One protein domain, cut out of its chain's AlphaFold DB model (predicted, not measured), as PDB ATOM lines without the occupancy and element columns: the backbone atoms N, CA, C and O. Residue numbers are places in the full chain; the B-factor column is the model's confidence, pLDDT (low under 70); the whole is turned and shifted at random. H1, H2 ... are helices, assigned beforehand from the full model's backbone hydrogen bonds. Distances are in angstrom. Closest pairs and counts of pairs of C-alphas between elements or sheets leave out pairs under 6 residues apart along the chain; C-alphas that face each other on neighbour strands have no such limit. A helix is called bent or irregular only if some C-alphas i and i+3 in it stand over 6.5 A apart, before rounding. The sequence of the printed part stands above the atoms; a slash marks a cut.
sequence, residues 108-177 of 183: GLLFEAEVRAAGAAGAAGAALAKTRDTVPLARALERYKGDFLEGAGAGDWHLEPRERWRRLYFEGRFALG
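What this domain is: This is residues 108 to 177 of the 183 residues of an uncharacterized protein of Gemmatimonadetes bacterium (UniProt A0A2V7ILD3). Two long helices, H1 and H3, run the same way at a shallow tilt but are shifted lengthwise, overlapping only in part, and the short H2 runs the opposite way to both and touches both. The long link from H2 leads back to the start of H3, and residues 151 to 157 stick out at one end of a rod of 48 by 18 by 17 A. The printed part has 70 residues, with three named helices in the order H1, H2, H3 and no named strand: all helix. It is loose, with a radius of gyration of the C-alphas of 13.9 A.

Where its parts are: Find C-alpha 108 at (-35.627, -39.712, 1.225); from there H1 runs 30.5 A to residue 128. H2 is residues 135 to 141, 10.1 A. H3 runs from residue 156 to C-alpha 176 at (-44.042, -36.152, -16.616), 31.3 A; it is neither bent nor irregular, but only just: C-alphas 157 and 160 are 6.4 A apart.

How they stand to each other: Look first at the hairpin of H1 and H2: they touch, H1 with residues 111 to 119 alone, closest at the C-alphas of Ala 118 and Leu 137, 5.2 A, at a shallow tilt of 28 degrees, opposite ways. H2 and H3 form another hairpin, H3 touching with residues 169 to 176 alone; their closest C-alphas, Leu 141 and Tyr 169, are 6.3 A apart. H3 touches H1 with residues 165 to 172 alone, closest at the C-alphas of Glu 112 and Trp 165, 6.9 A, at a shallow tilt of 30 degrees, the same way. Every O i to N i+4 pair is within hydrogen-bond range in H1 and H2, and 15 of 17 in H3.

The domain as a whole: The two C-alphas farthest apart, Leu 128 and Gly 153, are 47.7 A apart. The printed part has no cut; the link from H2 to H3, residues 142 to 155, is long. Look for pLDDT under 70 at residues 122 to 132 and 150 to 154.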
ATOM      1  N   GLY A 108     -36.672 -40.098   2.174       92.00
ATOM      2  CA  GLY A 108     -35.627 -39.712   1.225       92.00
ATOM      3  C   GLY A 108     -35.091 -40.891   0.408       92.00
ATOM      4  O   GLY A 108     -35.021 -40.825  -0.819       92.00
ATOM      5  N   LEU A 109     -34.764 -42.009   1.068       92.19
ATOM      6  CA  LEU A 109     -34.298 -43.220   0.381       92.19
ATOM      7  C   LEU A 109     -35.421 -43.927  -0.385       92.19
ATOM      8  O   LEU A 109     -35.178 -44.432  -1.481       92.19
ATOM      9  N   LEU A 110     -36.640 -43.946   0.163       92.69
ATOM     10  CA  LEU A 110     -37.810 -44.510  -0.516       92.69
ATOM     11  C   LEU A 110     -38.137 -43.729  -1.792       92.69
ATOM     12  O   LEU A 110     -38.282 -44.330  -2.851       92.69
ATOM     13  N   PHE A 111     -38.176 -42.399  -1.711       93.69
ATOM     14  CA  PHE A 111     -38.368 -41.503  -2.849       93.69
ATOM     15  C   PHE A 111     -37.329 -41.753  -3.944       93.69
ATOM     16  O   PHE A 111     -37.671 -41.962  -5.107       93.69
ATOM     17  N   GLU A 112     -36.052 -41.783  -3.566       92.56
ATOM     18  CA  GLU A 112     -34.949 -42.015  -4.493       92.56
ATOM     19  C   GLU A 112     -35.050 -43.385  -5.190       92.56
ATOM     20  O   GLU A 112     -34.825 -43.485  -6.399       92.56
ATOM     21  N   ALA A 113     -35.431 -44.434  -4.456       91.94
ATOM     22  CA  ALA A 113     -35.652 -45.765  -5.015       91.94
ATOM     23  C   ALA A 113     -36.863 -45.810  -5.963       91.94
ATOM     24  O   ALA A 113     -36.756 -46.346  -7.067       91.94
ATOM     25  N   GLU A 114     -37.996 -45.223  -5.567       92.06
ATOM     26  CA  GLU A 114     -39.235 -45.203  -6.353       92.06
ATOM     27  C   GLU A 114     -39.074 -44.413  -7.661       92.06
ATOM     28  O   GLU A 114     -39.458 -44.905  -8.724       92.06
ATOM     29  N   VAL A 115     -38.435 -43.234  -7.625       89.88
ATOM     30  CA  VAL A 115     -38.164 -42.426  -8.830       89.88
ATOM     31  C   VAL A 115     -37.270 -43.187  -9.810       89.88
ATOM     32  O   VAL A 115     -37.558 -43.230 -11.009       89.88
ATOM     33  N   ARG A 116     -36.205 -43.836  -9.320       89.00
ATOM     34  CA  ARG A 116     -35.313 -44.634 -10.177       89.00
ATOM     35  C   ARG A 116     -36.018 -45.846 -10.774       89.00
ATOM     36  O   ARG A 116     -35.855 -46.107 -11.966       89.00
ATOM     37  N   ALA A 117     -36.812 -46.559  -9.978       87.88
ATOM     38  CA  ALA A 117     -37.581 -47.707 -10.446       87.88
ATOM     39  C   ALA A 117     -38.590 -47.298 -11.531       87.88
ATOM     40  O   ALA A 117     -38.656 -47.939 -12.581       87.88
ATOM     41  N   ALA A 118     -39.308 -46.189 -11.332       85.56
ATOM     42  CA  ALA A 118     -40.238 -45.648 -12.321       85.56
ATOM     43  C   ALA A 118     -39.524 -45.172 -13.600       85.56
ATOM     44  O   ALA A 118     -40.016 -45.382 -14.710       85.56
ATOM     45  N   GLY A 119     -38.335 -44.576 -13.466       80.19
ATOM     46  CA  GLY A 119     -37.483 -44.206 -14.596       80.19
ATOM     47  C   GLY A 119     -37.063 -45.412 -15.441       80.19
ATOM     48  O   GLY A 119     -37.228 -45.392 -16.662       80.19
ATOM     49  N   ALA A 120     -36.581 -46.476 -14.790       80.81
ATOM     50  CA  ALA A 120     -36.157 -47.711 -15.448       80.81
ATOM     51  C   ALA A 120     -37.330 -48.448 -16.118       80.81
ATOM     52  O   ALA A 120     -37.228 -48.840 -17.283       80.81
ATOM     53  N   ALA A 121     -38.464 -48.575 -15.422       75.69
ATOM     54  CA  ALA A 121     -39.677 -49.185 -15.964       75.69
ATOM     55  C   ALA A 121     -40.224 -48.399 -17.165       75.69
ATOM     56  O   ALA A 121     -40.606 -48.996 -18.168       75.69
ATOM     57  N   GLY A 122     -40.197 -47.063 -17.109       68.38
ATOM     58  CA  GLY A 122     -40.610 -46.211 -18.221       68.38
ATOM     59  C   GLY A 122     -39.721 -46.357 -19.460       68.38
ATOM     60  O   GLY A 122     -40.234 -46.342 -20.576       68.38
ATOM     61  N   ALA A 123     -38.408 -46.537 -19.284       68.81
ATOM     62  CA  ALA A 123     -37.480 -46.776 -20.390       68.81
ATOM     63  C   ALA A 123     -37.690 -48.160 -21.033       68.81
ATOM     64  O   ALA A 123     -37.768 -48.266 -22.255       68.81
ATOM     65  N   ALA A 124     -37.843 -49.208 -20.215       65.44
ATOM     66  CA  ALA A 124     -38.124 -50.564 -20.692       65.44
ATOM     67  C   ALA A 124     -39.506 -50.670 -21.363       65.44
ATOM     68  O   ALA A 124     -39.648 -51.280 -22.421       65.44
ATOM     69  N   GLY A 125     -40.518 -50.024 -20.778       58.94
ATOM     70  CA  GLY A 125     -41.874 -49.953 -21.313       58.94
ATOM     71  C   GLY A 125     -41.942 -49.205 -22.640       58.94
ATOM     72  O   GLY A 125     -42.574 -49.705 -23.558       58.94
ATOM     73  N   ALA A 126     -41.230 -48.083 -22.798       60.50
ATOM     74  CA  ALA A 126     -41.167 -47.350 -24.068       60.50
ATOM     75  C   ALA A 126     -40.505 -48.155 -25.205       60.50
ATOM     76  O   ALA A 126     -40.816 -47.941 -26.377       60.50
ATOM     77  N   ALA A 127     -39.608 -49.089 -24.871       61.62
ATOM     78  CA  ALA A 127     -39.007 -49.997 -25.844       61.62
ATOM     79  C   ALA A 127     -39.974 -51.109 -26.302       61.62
ATOM     80  O   ALA A 127     -39.857 -51.593 -27.425       61.62
ATOM     81  N   LEU A 128     -40.928 -51.509 -25.449       60.44
ATOM     82  CA  LEU A 128     -41.866 -52.615 -25.693       60.44
ATOM     83  C   LEU A 128     -43.275 -52.153 -26.114       60.44
ATOM     84  O   LEU A 128     -43.986 -52.878 -26.806       60.44
ATOM     85  N   ALA A 129     -43.685 -50.950 -25.718       57.19
ATOM     86  CA  ALA A 129     -44.997 -50.363 -25.947       57.19
ATOM     87  C   ALA A 129     -44.861 -48.872 -26.304       57.19
ATOM     88  O   ALA A 129     -44.039 -48.147 -25.756       57.19
ATOM     89  N   LYS A 130     -45.726 -48.370 -27.198       58.25
ATOM     90  CA  LYS A 130     -45.728 -46.956 -27.639       58.25
ATOM     91  C   LYS A 130     -46.187 -45.950 -26.566       58.25
ATOM     92  O   LYS A 130     -46.334 -44.771 -26.871       58.25
ATOM     93  N   THR A 131     -46.462 -46.394 -25.339       59.03
ATOM     94  CA  THR A 131     -46.940 -45.541 -24.243       59.03
ATOM     95  C   THR A 131     -46.141 -45.813 -22.975       59.03
ATOM     96  O   THR A 131     -45.909 -46.959 -22.598       59.03
ATOM     97  N   ARG A 132     -45.689 -44.733 -22.333       68.31
ATOM     98  CA  ARG A 132     -44.965 -44.770 -21.065       68.31
ATOM     99  C   ARG A 132     -45.983 -44.680 -19.932       68.31
ATOM    100  O   ARG A 132     -46.710 -43.693 -19.869       68.31
ATOM    101  N   ASP A 133     -46.029 -45.675 -19.050       76.00
ATOM    102  CA  ASP A 133     -46.802 -45.558 -17.811       76.00
ATOM    103  C   ASP A 133     -46.099 -44.567 -16.873       76.00
ATOM    104  O   ASP A 133     -44.966 -44.782 -16.433       76.00
ATOM    105  N   THR A 134     -46.754 -43.437 -16.627       81.19
ATOM    106  CA  THR A 134     -46.251 -42.342 -15.796       81.19
ATOM    107  C   THR A 134     -46.816 -42.365 -14.378       81.19
ATOM    108  O   THR A 134     -46.317 -41.631 -13.522       81.19
ATOM    109  N   VAL A 135     -47.799 -43.227 -14.086       85.94
ATOM    110  CA  VAL A 135     -48.458 -43.303 -12.772       85.94
ATOM    111  C   VAL A 135     -47.470 -43.609 -11.637       85.94
ATOM    112  O   VAL A 135     -47.544 -42.931 -10.607       85.94
ATOM    113  N   PRO A 136     -46.512 -44.551 -11.781       87.44
ATOM    114  CA  PRO A 136     -45.531 -44.812 -10.729       87.44
ATOM    115  C   PRO A 136     -44.638 -43.601 -10.436       87.44
ATOM    116  O   PRO A 136     -44.345 -43.318  -9.276       87.44
ATOM    117  N   LEU A 137     -44.240 -42.860 -11.477       86.31
ATOM    118  CA  LEU A 137     -43.398 -41.675 -11.328       86.31
ATOM    119  C   LEU A 137     -44.158 -40.537 -10.635       86.31
ATOM    120  O   LEU A 137     -43.618 -39.927  -9.719       86.31
ATOM    121  N   ALA A 138     -45.415 -40.290 -11.018       88.19
ATOM    122  CA  ALA A 138     -46.255 -39.279 -10.376       88.19
ATOM    123  C   ALA A 138     -46.424 -39.540  -8.871       88.19
ATOM    124  O   ALA A 138     -46.186 -38.644  -8.066       88.19
ATOM    125  N   ARG A 139     -46.724 -40.788  -8.481       88.94
ATOM    126  CA  ARG A 139     -46.849 -41.180  -7.065       88.94
ATOM    127  C   ARG A 139     -45.557 -40.996  -6.274       88.94
ATOM    128  O   ARG A 139     -45.605 -40.550  -5.132       88.94
ATOM    129  N   ALA A 140     -44.409 -41.318  -6.872       90.62
ATOM    130  CA  ALA A 140     -43.118 -41.116  -6.219       90.62
ATOM    131  C   ALA A 140     -42.874 -39.624  -5.929       90.62
ATOM    132  O   ALA A 140     -42.465 -39.261  -4.828       90.62
ATOM    133  N   LEU A 141     -43.188 -38.742  -6.886       91.00
ATOM    134  CA  LEU A 141     -43.007 -37.294  -6.733       91.00
ATOM    135  C   LEU A 141     -43.900 -36.670  -5.650       91.00
ATOM    136  O   LEU A 141     -43.479 -35.694  -5.037       91.00
ATOM    137  N   GLU A 142     -45.073 -37.237  -5.349       90.44
ATOM    138  CA  GLU A 142     -45.951 -36.763  -4.261       90.44
ATOM    139  C   GLU A 142     -45.328 -36.894  -2.858       90.44
ATOM    140  O   GLU A 142     -45.769 -36.239  -1.907       90.44
ATOM    141  N   ARG A 143     -44.288 -37.726  -2.705       88.88
ATOM    142  CA  ARG A 143     -43.533 -37.830  -1.448       88.88
ATOM    143  C   ARG A 143     -42.667 -36.606  -1.181       88.88
ATOM    144  O   ARG A 143     -42.389 -36.314  -0.023       88.88
ATOM    145  N   TYR A 144     -42.255 -35.900  -2.230       89.81
ATOM    146  CA  TYR A 144     -41.421 -34.716  -2.115       89.81
ATOM    147  C   TYR A 144     -42.296 -33.488  -1.839       89.81
ATOM    148  O   TYR A 144     -42.861 -32.889  -2.752       89.81
ATOM    149  N   LYS A 145     -42.437 -33.126  -0.560       88.06
ATOM    150  CA  LYS A 145     -43.301 -32.019  -0.108       88.06
ATOM    151  C   LYS A 145     -42.522 -30.760   0.276       88.06
ATOM    152  O   LYS A 145     -43.138 -29.726   0.514       88.06
ATOM    153  N   GLY A 146     -41.198 -30.850   0.354       87.94
ATOM    154  CA  GLY A 146     -40.309 -29.749   0.705       87.94
ATOM    155  C   GLY A 146     -38.848 -30.186   0.739       87.94
ATOM    156  O   GLY A 146     -38.534 -31.372   0.595       87.94
ATOM    157  N   ASP A 147     -37.961 -29.213   0.930       86.69
ATOM    158  CA  ASP A 147     -36.521 -29.447   0.945       86.69
ATOM    159  C   ASP A 147     -36.085 -30.195   2.213       86.69
ATOM    160  O   ASP A 147     -36.539 -29.926   3.329       86.69
ATOM    161  N   PHE A 148     -35.121 -31.105   2.053       86.31
ATOM    162  CA  PHE A 148     -34.536 -31.824   3.181       86.31
ATOM    163  C   PHE A 148     -33.902 -30.866   4.189       86.31
ATOM    164  O   PHE A 148     -32.955 -30.146   3.855       86.31
ATOM    165  N   LEU A 149     -34.385 -30.904   5.434       81.12
ATOM    166  CA  LEU A 149     -33.906 -30.056   6.532       81.12
ATOM    167  C   LEU A 149     -33.993 -28.549   6.233       81.12
ATOM    168  O   LEU A 149     -33.124 -27.774   6.638       81.12
ATOM    169  N   GLU A 150     -35.024 -28.113   5.512       69.88
ATOM    170  CA  GLU A 150     -35.290 -26.690   5.291       69.88
ATOM    171  C   GLU A 150     -35.377 -25.927   6.630       69.88
ATOM    172  O   GLU A 150     -36.121 -26.301   7.535       69.88
ATOM    173  N   GLY A 151     -34.548 -24.890   6.799       60.53
ATOM    174  CA  GLY A 151     -34.504 -24.073   8.020       60.53
ATOM    175  C   GLY A 151     -33.874 -24.727   9.262       60.53
ATOM    176  O   GLY A 151     -33.797 -24.081  10.307       60.53
ATOM    177  N   ALA A 152     -33.396 -25.973   9.189       60.72
ATOM    178  CA  ALA A 152     -32.658 -26.591  10.288       60.72
ATOM    179  C   ALA A 152     -31.165 -26.239  10.180       60.72
ATOM    180  O   ALA A 152     -30.529 -26.561   9.184       60.72
ATOM    181  N   GLY A 153     -30.605 -25.598  11.212       57.59
ATOM    182  CA  GLY A 153     -29.180 -25.250  11.304       57.59
ATOM    183  C   GLY A 153     -28.276 -26.465  11.525       57.59
ATOM    184  O   GLY A 153     -27.660 -26.588  12.580       57.59
ATOM    185  N   ALA A 154     -28.257 -27.388  10.567       63.47
ATOM    186  CA  ALA A 154     -27.288 -28.471  10.494       63.47
ATOM    187  C   ALA A 154     -26.033 -27.999   9.735       63.47
ATOM    188  O   ALA A 154     -26.075 -27.004   9.017       63.47
ATOM    189  N   GLY A 155     -24.905 -28.693   9.919       70.69
ATOM    190  CA  GLY A 155     -23.703 -28.432   9.114       70.69
ATOM    191  C   GLY A 155     -23.895 -28.803   7.637       70.69
ATOM    192  O   GLY A 155     -24.852 -29.489   7.288       70.69
ATOM    193  N   ASP A 156     -22.947 -28.436   6.777       85.50
ATOM    194  CA  ASP A 156     -23.076 -28.514   5.307       85.50
ATOM    195  C   ASP A 156     -23.312 -29.921   4.722       85.50
ATOM    196  O   ASP A 156     -23.683 -30.061   3.556       85.50
ATOM    197  N   TRP A 157     -23.151 -30.988   5.511       89.12
ATOM    198  CA  TRP A 157     -23.353 -32.370   5.061       89.12
ATOM    199  C   TRP A 157     -24.743 -32.620   4.459       89.12
ATOM    200  O   TRP A 157     -24.890 -33.513   3.627       89.12
ATOM    201  N   HIS A 158     -25.769 -31.868   4.881       88.75
ATOM    202  CA  HIS A 158     -27.142 -32.051   4.404       88.75
ATOM    203  C   HIS A 158     -27.375 -31.473   3.001       88.75
ATOM    204  O   HIS A 158     -28.412 -31.761   2.395       88.75
ATOM    205  N   LEU A 159     -26.454 -30.643   2.493       88.88
ATOM    206  CA  LEU A 159     -26.580 -30.000   1.185       88.88
ATOM    207  C   LEU A 159     -26.534 -31.034   0.062       88.88
ATOM    208  O   LEU A 159     -27.399 -31.012  -0.807       88.88
ATOM    209  N   GLU A 160     -25.614 -32.000   0.128       90.19
ATOM    210  CA  GLU A 160     -25.491 -33.036  -0.905       90.19
ATOM    211  C   GLU A 160     -26.755 -33.918  -1.010       90.19
ATOM    212  O   GLU A 160     -27.303 -34.017  -2.112       90.19
ATOM    213  N   PRO A 161     -27.321 -34.480   0.084       90.44
ATOM    214  CA  PRO A 161     -28.589 -35.207   0.009       90.44
ATOM    215  C   PRO A 161     -29.752 -34.336  -0.476       90.44
ATOM    216  O   PRO A 161     -30.567 -34.794  -1.279       90.44
ATOM    217  N   ARG A 162     -29.819 -33.071  -0.031       91.31
ATOM    218  CA  ARG A 162     -30.858 -32.127  -0.468       91.31
ATOM    219  C   ARG A 162     -30.791 -31.903  -1.974       91.31
ATOM    220  O   ARG A 162     -31.809 -32.034  -2.649       91.31
ATOM    221  N   GLU A 163     -29.616 -31.579  -2.502       91.56
ATOM    222  CA  GLU A 163     -29.407 -31.342  -3.931       91.56
ATOM    223  C   GLU A 163     -29.691 -32.595  -4.754       91.56
ATOM    224  O   GLU A 163     -30.367 -32.509  -5.781       91.56
ATOM    225  N   ARG A 164     -29.256 -33.770  -4.278       92.06
ATOM    226  CA  ARG A 164     -29.542 -35.056  -4.923       92.06
ATOM    227  C   ARG A 164     -31.046 -35.295  -5.066       92.06
ATOM    228  O   ARG A 164     -31.508 -35.592  -6.169       92.06
ATOM    229  N   TRP A 165     -31.826 -35.147  -3.994       93.69
ATOM    230  CA  TRP A 165     -33.277 -35.368  -4.055       93.69
ATOM    231  C   TRP A 165     -34.013 -34.271  -4.818       93.69
ATOM    232  O   TRP A 165     -34.921 -34.578  -5.589       93.69
ATOM    233  N   ARG A 166     -33.583 -33.014  -4.691       92.62
ATOM    234  CA  ARG A 166     -34.133 -31.893  -5.462       92.62
ATOM    235  C   ARG A 166     -33.928 -32.092  -6.964       92.62
ATOM    236  O   ARG A 166     -34.847 -31.876  -7.752       92.62
ATOM    237  N   ARG A 167     -32.748 -32.571  -7.364       92.62
ATOM    238  CA  ARG A 167     -32.449 -32.932  -8.751       92.62
ATOM    239  C   ARG A 167     -33.360 -34.052  -9.251       92.62
ATOM    240  O   ARG A 167     -33.980 -33.885 -10.295       92.62
ATOM    241  N   LEU A 168     -33.491 -35.146  -8.494       91.88
ATOM    242  CA  LEU A 168     -34.381 -36.260  -8.855       91.88
ATOM    243  C   LEU A 168     -35.841 -35.814  -8.996       91.88
ATOM    244  O   LEU A 168     -36.530 -36.243  -9.919       91.88
ATOM    245  N   TYR A 169     -36.303 -34.925  -8.115       91.19
ATOM    246  CA  TYR A 169     -37.643 -34.353  -8.193       91.19
ATOM    247  C   TYR A 169     -37.850 -33.557  -9.486       91.19
ATOM    248  O   TYR A 169     -38.831 -33.776 -10.197       91.19
ATOM    249  N   PHE A 170     -36.918 -32.666  -9.837       89.88
ATOM    250  CA  PHE A 170     -37.022 -31.870 -11.060       89.88
ATOM    251  C   PHE A 170     -36.903 -32.706 -12.335       89.88
ATOM    252  O   PHE A 170     -37.697 -32.512 -13.256       89.88
ATOM    253  N   GLU A 171     -35.976 -33.664 -12.377       88.75
ATOM    254  CA  GLU A 171     -35.848 -34.606 -13.494       88.75
ATOM    255  C   GLU A 171     -37.129 -35.440 -13.660       88.75
ATOM    256  O   GLU A 171     -37.631 -35.600 -14.776       88.75
ATOM    257  N   GLY A 172     -37.712 -35.909 -12.553       87.06
ATOM    258  CA  GLY A 172     -38.974 -36.643 -12.563       87.06
ATOM    259  C   GLY A 172     -40.158 -35.795 -13.034       87.06
ATOM    260  O   GLY A 172     -40.918 -36.245 -13.890       87.06
ATOM    261  N   ARG A 173     -40.302 -34.551 -12.550       87.19
ATOM    262  CA  ARG A 173     -41.357 -33.632 -13.021       87.19
ATOM    263  C   ARG A 173     -41.230 -33.328 -14.508       87.19
ATOM    264  O   ARG A 173     -42.229 -33.357 -15.223       87.19
ATOM    265  N   PHE A 174     -40.008 -33.078 -14.975       84.56
ATOM    266  CA  PHE A 174     -39.740 -32.848 -16.391       84.56
ATOM    267  C   PHE A 174     -40.159 -34.057 -17.238       84.56
ATOM    268  O   PHE A 174     -40.815 -33.896 -18.264       84.56
ATOM    269  N   ALA A 175     -39.868 -35.276 -16.774       82.81
ATOM    270  CA  ALA A 175     -40.269 -36.506 -17.454       82.81
ATOM    271  C   ALA A 175     -41.795 -36.748 -17.482       82.81
ATOM    272  O   ALA A 175     -42.262 -37.485 -18.351       82.81
ATOM    273  N   LEU A 176     -42.572 -36.134 -16.579       81.94
ATOM    274  CA  LEU A 176     -44.042 -36.152 -16.616       81.94
ATOM    275  C   LEU A 176     -44.646 -35.128 -17.588       81.94
ATOM    276  O   LEU A 176     -45.842 -35.187 -17.857       81.94
ATOM    277  N   GLY A 177     -43.851 -34.187 -18.110       74.38
ATOM    278  CA  GLY A 177     -44.359 -33.081 -18.923       74.38
ATOM    279  C   GLY A 177     -45.166 -32.052 -18.123       74.38
ATOM    280  O   GLY A 177     -45.853 -31.222 -18.717       74.38
TER     281      GLY A 177